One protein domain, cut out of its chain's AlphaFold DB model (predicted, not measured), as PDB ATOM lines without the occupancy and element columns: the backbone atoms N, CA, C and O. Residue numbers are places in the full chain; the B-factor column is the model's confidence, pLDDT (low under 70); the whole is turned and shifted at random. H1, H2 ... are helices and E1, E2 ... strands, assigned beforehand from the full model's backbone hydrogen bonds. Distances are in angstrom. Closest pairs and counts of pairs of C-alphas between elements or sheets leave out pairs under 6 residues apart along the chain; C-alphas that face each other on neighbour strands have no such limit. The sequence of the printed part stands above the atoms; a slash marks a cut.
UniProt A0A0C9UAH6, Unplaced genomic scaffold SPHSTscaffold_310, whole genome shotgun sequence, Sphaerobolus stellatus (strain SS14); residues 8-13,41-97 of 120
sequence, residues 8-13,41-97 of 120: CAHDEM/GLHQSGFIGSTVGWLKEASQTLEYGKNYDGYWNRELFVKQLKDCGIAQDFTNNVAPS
ATOM      1  N   CYS A   8     287.029 143.762 208.746       76.25
ATOM      2  CA  CYS A   8     287.554 143.803 210.100       76.25
ATOM      3  C   CYS A   8     286.384 143.648 211.073       76.25
ATOM      4  O   CYS A   8     285.458 144.463 211.069       76.25
ATOM      5  N   ALA A   9     286.409 142.582 211.865       83.75
ATOM      6  CA  ALA A   9     285.439 142.348 212.920       83.75
ATOM      7  C   ALA A   9     286.013 142.820 214.258       83.75
ATOM      8  O   ALA A   9     287.208 142.681 214.522       83.75
ATOM      9  N   HIS A  10     285.147 143.384 215.087       85.69
ATOM     10  CA  HIS A  10     285.454 143.819 216.442       85.69
ATOM     11  C   HIS A  10     284.549 143.072 217.408       85.69
ATOM     12  O   HIS A  10     283.367 142.888 217.108       85.69
ATOM     13  N   ASP A  11     285.106 142.641 218.534       88.56
ATOM     14  CA  ASP A  11     284.328 142.051 219.617       88.56
ATOM     15  C   ASP A  11     284.976 142.326 220.981       88.56
ATOM     16  O   ASP A  11     286.158 142.692 221.083       88.56
ATOM     17  N   GLU A  12     284.180 142.140 222.028       87.62
ATOM     18  CA  GLU A  12     284.546 142.333 223.426       87.62
ATOM     19  C   GLU A  12     284.391 141.013 224.189       87.62
ATOM     20  O   GLU A  12     283.386 140.311 224.082       87.62
ATOM     21  N   MET A  13     285.391 140.668 224.995       89.25
ATOM     22  CA  MET A  13     285.380 139.470 225.826       89.25
ATOM     23  C   MET A  13     285.698 139.834 227.265       89.25
ATOM     24  O   MET A  13     286.572 140.650 227.547       89.25
ATOM     25  N   GLY A  41     288.813 140.598 237.130       86.00
ATOM     26  CA  GLY A  41     288.582 140.151 235.765       86.00
ATOM     27  C   GLY A  41     289.312 141.002 234.740       86.00
ATOM     28  O   GLY A  41     289.632 142.166 234.981       86.00
ATOM     29  N   LEU A  42     289.535 140.416 233.569       89.19
ATOM     30  CA  LEU A  42     290.062 141.086 232.390       89.19
ATOM     31  C   LEU A  42     288.942 141.290 231.378       89.19
ATOM     32  O   LEU A  42     288.240 140.348 231.009       89.19
ATOM     33  N   HIS A  43     288.786 142.525 230.927       90.38
ATOM     34  CA  HIS A  43     287.913 142.897 229.831       90.38
ATOM     35  C   HIS A  43     288.793 143.219 228.623       90.38
ATOM     36  O   HIS A  43     289.534 144.200 228.619       90.38
ATOM     37  N   GLN A  44     288.743 142.367 227.610       90.12
ATOM     38  CA  GLN A  44     289.508 142.495 226.380       90.12
ATOM     39  C   GLN A  44     288.616 143.037 225.267       90.12
ATOM     40  O   GLN A  44     287.604 142.430 224.933       90.12
ATOM     41  N   SER A  45     289.045 144.123 224.638       89.88
ATOM     42  CA  SER A  45     288.524 144.588 223.356       89.88
ATOM     43  C   SER A  45     289.545 144.273 222.263       89.88
ATOM     44  O   SER A  45     290.739 144.555 222.433       89.88
ATOM     45  N   GLY A  46     289.111 143.678 221.151       87.94
ATOM     46  CA  GLY A  46     290.023 143.243 220.094       87.94
ATOM     47  C   GLY A  46     289.433 143.315 218.693       87.94
ATOM     48  O   GLY A  46     288.221 143.311 218.501       87.94
ATOM     49  N   PHE A  47     290.324 143.365 217.704       85.19
ATOM     50  CA  PHE A  47     289.968 143.384 216.288       85.19
ATOM     51  C   PHE A  47     290.574 142.188 215.562       85.19
ATOM     52  O   PHE A  47     291.735 141.836 215.787       85.19
ATOM     53  N   ILE A  48     289.809 141.596 214.653       85.56
ATOM     54  CA  ILE A  48     290.265 140.529 213.768       85.56
ATOM     55  C   ILE A  48     289.999 140.911 212.311       85.56
ATOM     56  O   ILE A  48     288.865 141.137 211.891       85.56
ATOM     57  N   GLY A  49     291.072 141.008 211.530       81.25
ATOM     58  CA  GLY A  49     291.026 141.238 210.092       81.25
ATOM     59  C   GLY A  49     291.033 139.929 209.314       81.25
ATOM     60  O   GLY A  49     291.727 138.984 209.687       81.25
ATOM     61  N   SER A  50     290.331 139.879 208.181       79.06
ATOM     62  CA  SER A  50     290.355 138.694 207.307       79.06
ATOM     63  C   SER A  50     291.724 138.427 206.666       79.06
ATOM     64  O   SER A  50     291.992 137.309 206.237       79.06
ATOM     65  N   THR A  51     292.592 139.438 206.594       77.31
ATOM     66  CA  THR A  51     293.904 139.370 205.932       77.31
ATOM     67  C   THR A  51     295.062 139.080 206.884       77.31
ATOM     68  O   THR A  51     295.997 138.386 206.502       77.31
ATOM     69  N   VAL A  52     295.010 139.607 208.109       76.00
ATOM     70  CA  VAL A  52     296.110 139.557 209.096       76.00
ATOM     71  C   VAL A  52     295.737 138.825 210.379       76.00
ATOM     72  O   VAL A  52     296.590 138.595 211.231       76.00
ATOM     73  N   GLY A  53     294.474 138.419 210.523       85.50
ATOM     74  CA  GLY A  53     293.982 137.826 211.754       85.50
ATOM     75  C   GLY A  53     293.920 138.860 212.874       85.50
ATOM     76  O   GLY A  53     293.416 139.967 212.681       85.50
ATOM     77  N   TRP A  54     294.363 138.478 214.068       86.25
ATOM     78  CA  TRP A  54     294.221 139.295 215.269       86.25
ATOM     79  C   TRP A  54     295.170 140.501 215.270       86.25
ATOM     80  O   TRP A  54     296.389 140.354 215.201       86.25
ATOM     81  N   LEU A  55     294.601 141.698 215.411       84.38
ATOM     82  CA  LEU A  55     295.335 142.957 215.506       84.38
ATOM     83  C   LEU A  55     295.673 143.244 216.966       84.38
ATOM     84  O   LEU A  55     294.881 143.822 217.718       84.38
ATOM     85  N   LYS A  56     296.858 142.800 217.381       83.38
ATOM     86  CA  LYS A  56     297.299 142.913 218.772       83.38
ATOM     87  C   LYS A  56     297.522 144.364 219.201       83.38
ATOM     88  O   LYS A  56     297.141 144.707 220.313       83.38
ATOM     89  N   GLU A  57     298.100 145.207 218.345       82.31
ATOM     90  CA  GLU A  57     298.373 146.617 218.681       82.31
ATOM     91  C   GLU A  57     297.080 147.436 218.759       82.31
ATOM     92  O   GLU A  57     296.957 148.351 219.570       82.31
ATOM     93  N   ALA A  58     296.071 147.028 217.987       81.75
ATOM     94  CA  ALA A  58     294.732 147.586 218.061       81.75
ATOM     95  C   ALA A  58     293.905 147.116 219.274       81.75
ATOM     96  O   ALA A  58     292.846 147.678 219.571       81.75
ATOM     97  N   SER A  59     294.350 146.067 219.966       86.75
ATOM     98  CA  SER A  59     293.612 145.456 221.070       86.75
ATOM     99  C   SER A  59     293.918 146.152 222.393       86.75
ATOM    100  O   SER A  59     295.061 146.486 222.693       86.75
ATOM    101  N   GLN A  60     292.892 146.352 223.214       88.69
ATOM    102  CA  GLN A  60     293.011 147.009 224.514       88.69
ATOM    103  C   GLN A  60     292.458 146.106 225.608       88.69
ATOM    104  O   GLN A  60     291.412 145.480 225.446       88.69
ATOM    105  N   THR A  61     293.188 146.038 226.717       89.69
ATOM    106  CA  THR A  61     292.812 145.244 227.890       89.69
ATOM    107  C   THR A  61     292.529 146.191 229.032       89.69
ATOM    108  O   THR A  61     293.296 147.127 229.259       89.69
ATOM    109  N   LEU A  62     291.443 145.938 229.741       88.94
ATOM    110  CA  LEU A  62     291.021 146.704 230.892       88.94
ATOM    111  C   LEU A  62     290.812 145.758 232.070       88.94
ATOM    112  O   LEU A  62     290.228 144.683 231.924       88.94
ATOM    113  N   GLU A  63     291.294 146.146 233.239       86.56
ATOM    114  CA  GLU A  63     291.038 145.400 234.462       86.56
ATOM    115  C   GLU A  63     289.671 145.821 235.009       86.56
ATOM    116  O   GLU A  63     289.404 147.009 235.193       86.56
ATOM    117  N   TYR A  64     288.776 144.863 235.261       79.50
ATOM    118  CA  TYR A  64     287.429 145.145 235.750       79.50
ATOM    119  C   TYR A  64     287.113 144.431 237.064       79.50
ATOM    120  O   TYR A  64     287.590 143.335 237.357       79.50
ATOM    121  N   GLY A  65     286.294 145.087 237.887       72.94
ATOM    122  CA  GLY A  65     285.955 144.635 239.232       72.94
ATOM    123  C   GLY A  65     285.755 145.800 240.200       72.94
ATOM    124  O   GLY A  65     285.838 146.972 239.835       72.94
ATOM    125  N   LYS A  66     285.487 145.484 241.471       66.00
ATOM    126  CA  LYS A  66     285.360 146.498 242.528       66.00
ATOM    127  C   LYS A  66     286.725 147.175 242.736       66.00
ATOM    128  O   LYS A  66     287.659 146.489 243.131       66.00
ATOM    129  N   ASN A  67     286.799 148.493 242.519       65.75
ATOM    130  CA  ASN A  67     288.015 149.333 242.554       65.75
ATOM    131  C   ASN A  67     288.958 149.232 241.337       65.75
ATOM    132  O   ASN A  67     290.120 149.607 241.460       65.75
ATOM    133  N   TYR A  68     288.474 148.754 240.191       73.50
ATOM    134  CA  TYR A  68     289.239 148.743 238.937       73.50
ATOM    135  C   TYR A  68     288.606 149.676 237.893       73.50
ATOM    136  O   TYR A  68     287.636 150.376 238.195       73.50
ATOM    137  N   ASP A  69     289.133 149.672 236.670       76.56
ATOM    138  CA  ASP A  69     288.815 150.618 235.591       76.56
ATOM    139  C   ASP A  69     287.369 150.519 235.060       76.56
ATOM    140  O   ASP A  69     286.934 151.324 234.233       76.56
ATOM    141  N   GLY A  70     286.585 149.561 235.560       80.44
ATOM    142  CA  GLY A  70     285.166 149.410 235.251       80.44
ATOM    143  C   GLY A  70     284.921 148.525 234.035       80.44
ATOM    144  O   GLY A  70     285.677 147.606 233.769       80.44
ATOM    145  N   TYR A  71     283.811 148.737 233.330       79.62
ATOM    146  CA  TYR A  71     283.477 147.961 232.133       79.62
ATOM    147  C   TYR A  71     283.798 148.746 230.869       79.62
ATOM    148  O   TYR A  71     283.761 149.980 230.864       79.62
ATOM    149  N   TRP A  72     284.043 148.009 229.787       81.81
ATOM    150  CA  TRP A  72     284.147 148.588 228.462       81.81
ATOM    151  C   TRP A  72     282.881 149.375 228.117       81.81
ATOM    152  O   TRP A  72     281.762 148.978 228.449       81.81
ATOM    153  N   ASN A  73     283.064 150.543 227.508       83.25
ATOM    154  CA  ASN A  73     281.974 151.441 227.163       83.25
ATOM    155  C   ASN A  73     282.226 152.100 225.803       83.25
ATOM    156  O   ASN A  73     283.330 152.070 225.256       83.25
ATOM    157  N   ARG A  74     281.191 152.751 225.264       80.81
ATOM    158  CA  ARG A  74     281.250 153.410 223.949       80.81
ATOM    159  C   ARG A  74     282.350 154.474 223.830       80.81
ATOM    160  O   ARG A  74     282.833 154.730 222.733       80.81
ATOM    161  N   GLU A  75     282.722 155.132 224.927       85.94
ATOM    162  CA  GLU A  75     283.726 156.203 224.919       85.94
ATOM    163  C   GLU A  75     285.132 155.616 224.804       85.94
ATOM    164  O   GLU A  75     285.941 156.115 224.019       85.94
ATOM    165  N   LEU A  76     285.383 154.502 225.499       83.69
ATOM    166  CA  LEU A  76     286.592 153.694 225.349       83.69
ATOM    167  C   LEU A  76     286.702 153.105 223.942       83.69
ATOM    168  O   LEU A  76     287.785 153.139 223.370       83.69
ATOM    169  N   PHE A  77     285.592 152.677 223.335       82.56
ATOM    170  CA  PHE A  77     285.588 152.229 221.939       82.56
ATOM    171  C   PHE A  77     285.989 153.349 220.964       82.56
ATOM    172  O   PHE A  77     286.890 153.177 220.145       82.56
ATOM    173  N   VAL A  78     285.382 154.536 221.079       82.06
ATOM    174  CA  VAL A  78     285.751 155.690 220.237       82.06
ATOM    175  C   VAL A  78     287.212 156.087 220.452       82.06
ATOM    176  O   VAL A  78     287.892 156.465 219.496       82.06
ATOM    177  N   LYS A  79     287.702 156.008 221.693       84.62
ATOM    178  CA  LYS A  79     289.104 156.262 222.022       84.62
ATOM    179  C   LYS A  79     290.022 155.215 221.391       84.62
ATOM    180  O   LYS A  79     290.983 155.593 220.738       84.62
ATOM    181  N   GLN A  80     289.694 153.932 221.496       81.69
ATOM    182  CA  GLN A  80     290.439 152.840 220.872       81.69
ATOM    183  C   GLN A  80     290.537 153.018 219.354       81.69
ATOM    184  O   GLN A  80     291.632 152.933 218.813       81.69
ATOM    185  N   LEU A  81     289.436 153.360 218.676       79.00
ATOM    186  CA  LEU A  81     289.447 153.622 217.232       79.00
ATOM    187  C   LEU A  81     290.381 154.776 216.835       79.00
ATOM    188  O   LEU A  81     291.006 154.724 215.776       79.00
ATOM    189  N   LYS A  82     290.450 155.827 217.659       77.69
ATOM    190  CA  LYS A  82     291.293 157.004 217.407       77.69
ATOM    191  C   LYS A  82     292.759 156.740 217.731       77.69
ATOM    192  O   LYS A  82     293.624 157.093 216.936       77.69
ATOM    193  N   ASP A  83     293.016 156.128 218.881       74.50
ATOM    194  CA  ASP A  83     294.352 155.998 219.461       74.50
ATOM    195  C   ASP A  83     295.100 154.787 218.902       74.50
ATOM    196  O   ASP A  83     296.308 154.857 218.699       74.50
ATOM    197  N   CYS A  84     294.408 153.675 218.635       66.31
ATOM    198  CA  CYS A  84     295.066 152.443 218.202       66.31
ATOM    199  C   CYS A  84     295.406 152.443 216.707       66.31
ATOM    200  O   CYS A  84     296.062 151.521 216.233       66.31
ATOM    201  N   GLY A  85     294.945 153.452 215.959       59.41
ATOM    202  CA  GLY A  85     295.286 153.617 214.555       59.41
ATOM    203  C   GLY A  85     295.072 152.336 213.754       59.41
ATOM    204  O   GLY A  85     295.991 151.913 213.069       59.41
ATOM    205  N   ILE A  86     293.883 151.717 213.811       59.47
ATOM    206  CA  ILE A  86     293.546 150.516 213.008       59.47
ATOM    207  C   ILE A  86     293.985 150.703 211.551       59.47
ATOM    208  O   ILE A  86     294.555 149.808 210.938       59.47
ATOM    209  N   ALA A  87     293.788 151.912 211.018       55.91
ATOM    210  CA  ALA A  87     294.271 152.295 209.702       55.91
ATOM    211  C   ALA A  87     295.799 152.169 209.563       55.91
ATOM    212  O   ALA A  87     296.256 151.649 208.556       55.91
ATOM    213  N   GLN A  88     296.587 152.605 210.547       55.75
ATOM    214  CA  GLN A  88     298.046 152.480 210.561       55.75
ATOM    215  C   GLN A  88     298.484 151.011 210.617       55.75
ATOM    216  O   GLN A  88     299.322 150.604 209.818       55.75
ATOM    217  N   ASP A  89     297.869 150.214 211.490       59.34
ATOM    218  CA  ASP A  89     298.202 148.800 211.692       59.34
ATOM    219  C   ASP A  89     297.933 147.977 210.418       59.34
ATOM    220  O   ASP A  89     298.770 147.206 209.944       59.34
ATOM    221  N   PHE A  90     296.799 148.223 209.761       55.78
ATOM    222  CA  PHE A  90     296.506 147.618 208.465       55.78
ATOM    223  C   PHE A  90     297.317 148.209 207.306       55.78
ATOM    224  O   PHE A  90     297.655 147.477 206.380       55.78
ATOM    225  N   THR A  91     297.635 149.506 207.313       55.41
ATOM    226  CA  THR A  91     298.473 150.117 206.263       55.41
ATOM    227  C   THR A  91     299.882 149.532 206.299       55.41
ATOM    228  O   THR A  91     300.443 149.230 205.245       55.41
ATOM    229  N   ASN A  92     300.411 149.299 207.503       58.38
ATOM    230  CA  ASN A  92     301.707 148.671 207.728       58.38
ATOM    231  C   ASN A  92     301.716 147.192 207.301       58.38
ATOM    232  O   ASN A  92     302.732 146.720 206.797       58.38
ATOM    233  N   ASN A  93     300.598 146.471 207.465       55.41
ATOM    234  CA  ASN A  93     300.553 145.020 207.246       55.41
ATOM    235  C   ASN A  93     299.879 144.559 205.930       55.41
ATOM    236  O   ASN A  93     300.114 143.433 205.500       55.41
ATOM    237  N   VAL A  94     299.031 145.373 205.282       54.75
ATOM    238  CA  VAL A  94     298.113 144.924 204.198       54.75
ATOM    239  C   VAL A  94     298.108 145.845 202.964       54.75
ATOM    240  O   VAL A  94     297.478 145.519 201.961       54.75
ATOM    241  N   ALA A  95     298.917 146.911 202.967       48.78
ATOM    242  CA  ALA A  95     299.136 147.859 201.864       48.78
ATOM    243  C   ALA A  95     298.124 149.038 201.765       48.78
ATOM    244  O   ALA A  95     296.944 148.904 202.092       48.78
ATOM    245  N   PRO A  96     298.568 150.217 201.275       52.25
ATOM    246  CA  PRO A  96     297.954 151.531 201.538       52.25
ATOM    247  C   PRO A  96     296.695 151.900 200.719       52.25
ATOM    248  O   PRO A  96     296.379 153.080 200.604       52.25
ATOM    249  N   SER A  97     295.970 150.948 200.116       46.25
ATOM    250  CA  SER A  97     294.898 151.250 199.130       46.25
ATOM    251  C   SER A  97     293.502 150.692 199.454       46.25
ATOM    252  O   SER A  97     292.674 150.534 198.558       46.25
TER     253      SER A  97
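This is residues 8 to 13 and 41 to 97 of the 120 residues of an uncharacterized protein of Sphaerobolus stellatus (strain SS14) (UniProt A0A0C9UAH6). A narrow, twisted sheet of three antiparallel strands forms a wall, with two short helices following one another on one of its faces, H1 over E3 and H2 beside the strands; the opposite face bears no named helix. H1 crosses E3 slantwise, and H2 carries on towards one end of the rod-like outline, while the loop from E3 to H1 makes the other end. The printed part has 63 residues with three named strands and two named helices, in the order E1 E2 E3 H1 H2; the sheet's order is E1 - E2 - E3 and the class is mixed, helices and strands. The whole is only just compact, close to loose, with a radius of gyration of the C-alphas of 12.8 A and spans of 44 by 19 by 14 A.

In the sheet, E2, residues 41 to 49, is the inner strand, and E1, residues 8 to 13, and E3, residues 53 to 64, are the edge strands. E1 and E2 are antiparallel at 169 degrees, with N 9 and O 48 2.8 A apart, within hydrogen-bond range. E2 and E3 are an antiparallel hairpin at 162 degrees, with N 43 and O 62 2.8 A apart and N 53 and O 49 2.9 A apart, within hydrogen-bond range. E3 bends by 71 degrees at residue 57. H1, residues 74 to 83, is on the sheet at a height over the sheet of 9.8 A. It lies over E3, and is only just not over E2, where 2 of its C-alphas fall. On the local plane it runs slantwise to the strands, at 46 degrees to E3. The closest C-alphas of E3 and H1 are those of Gln 60 and Gln 80, 7.3 A apart. H2, residues 86 to 94, is on the same face at a height of 8.4 A, over none of the strands, but only just: 2 of its C-alphas fall on E2 and 2 on E3. The closest C-alphas of E3 and H2 are those of Ala 58 and Ile 86, 6.0 A apart. H1 and H2 meet only through their link. In H1 and H2 every O i to N i+4 pair is within hydrogen-bond range.

E2 spans 25.8 A from C-alpha 41 at (288.582, 140.151, 235.765) to C-alpha 49. E3 spans 25.9 A and E1 16.5 A, the latter from C-alpha 8 at (287.554, 143.803, 210.100). H1 spans 14.1 A. H2 spans 11.4 A and ends at C-alpha 94 at (298.113, 144.924, 204.198).

The two C-alphas farthest apart are those of Lys 66 and Ser 97, 44.7 A. Residues 14 to 40 are not printed, and C-alphas 13 and 41 are 10.5 A apart across this cut, which lies between E1 and E2. The links E2 to E3 and H1 to H2 are tight, and E3 to H1 is short. The mean pLDDT of the printed part is 76.6; residues 66 to 67 and 84 to 97 are under 70, and H2 has a mean of 57.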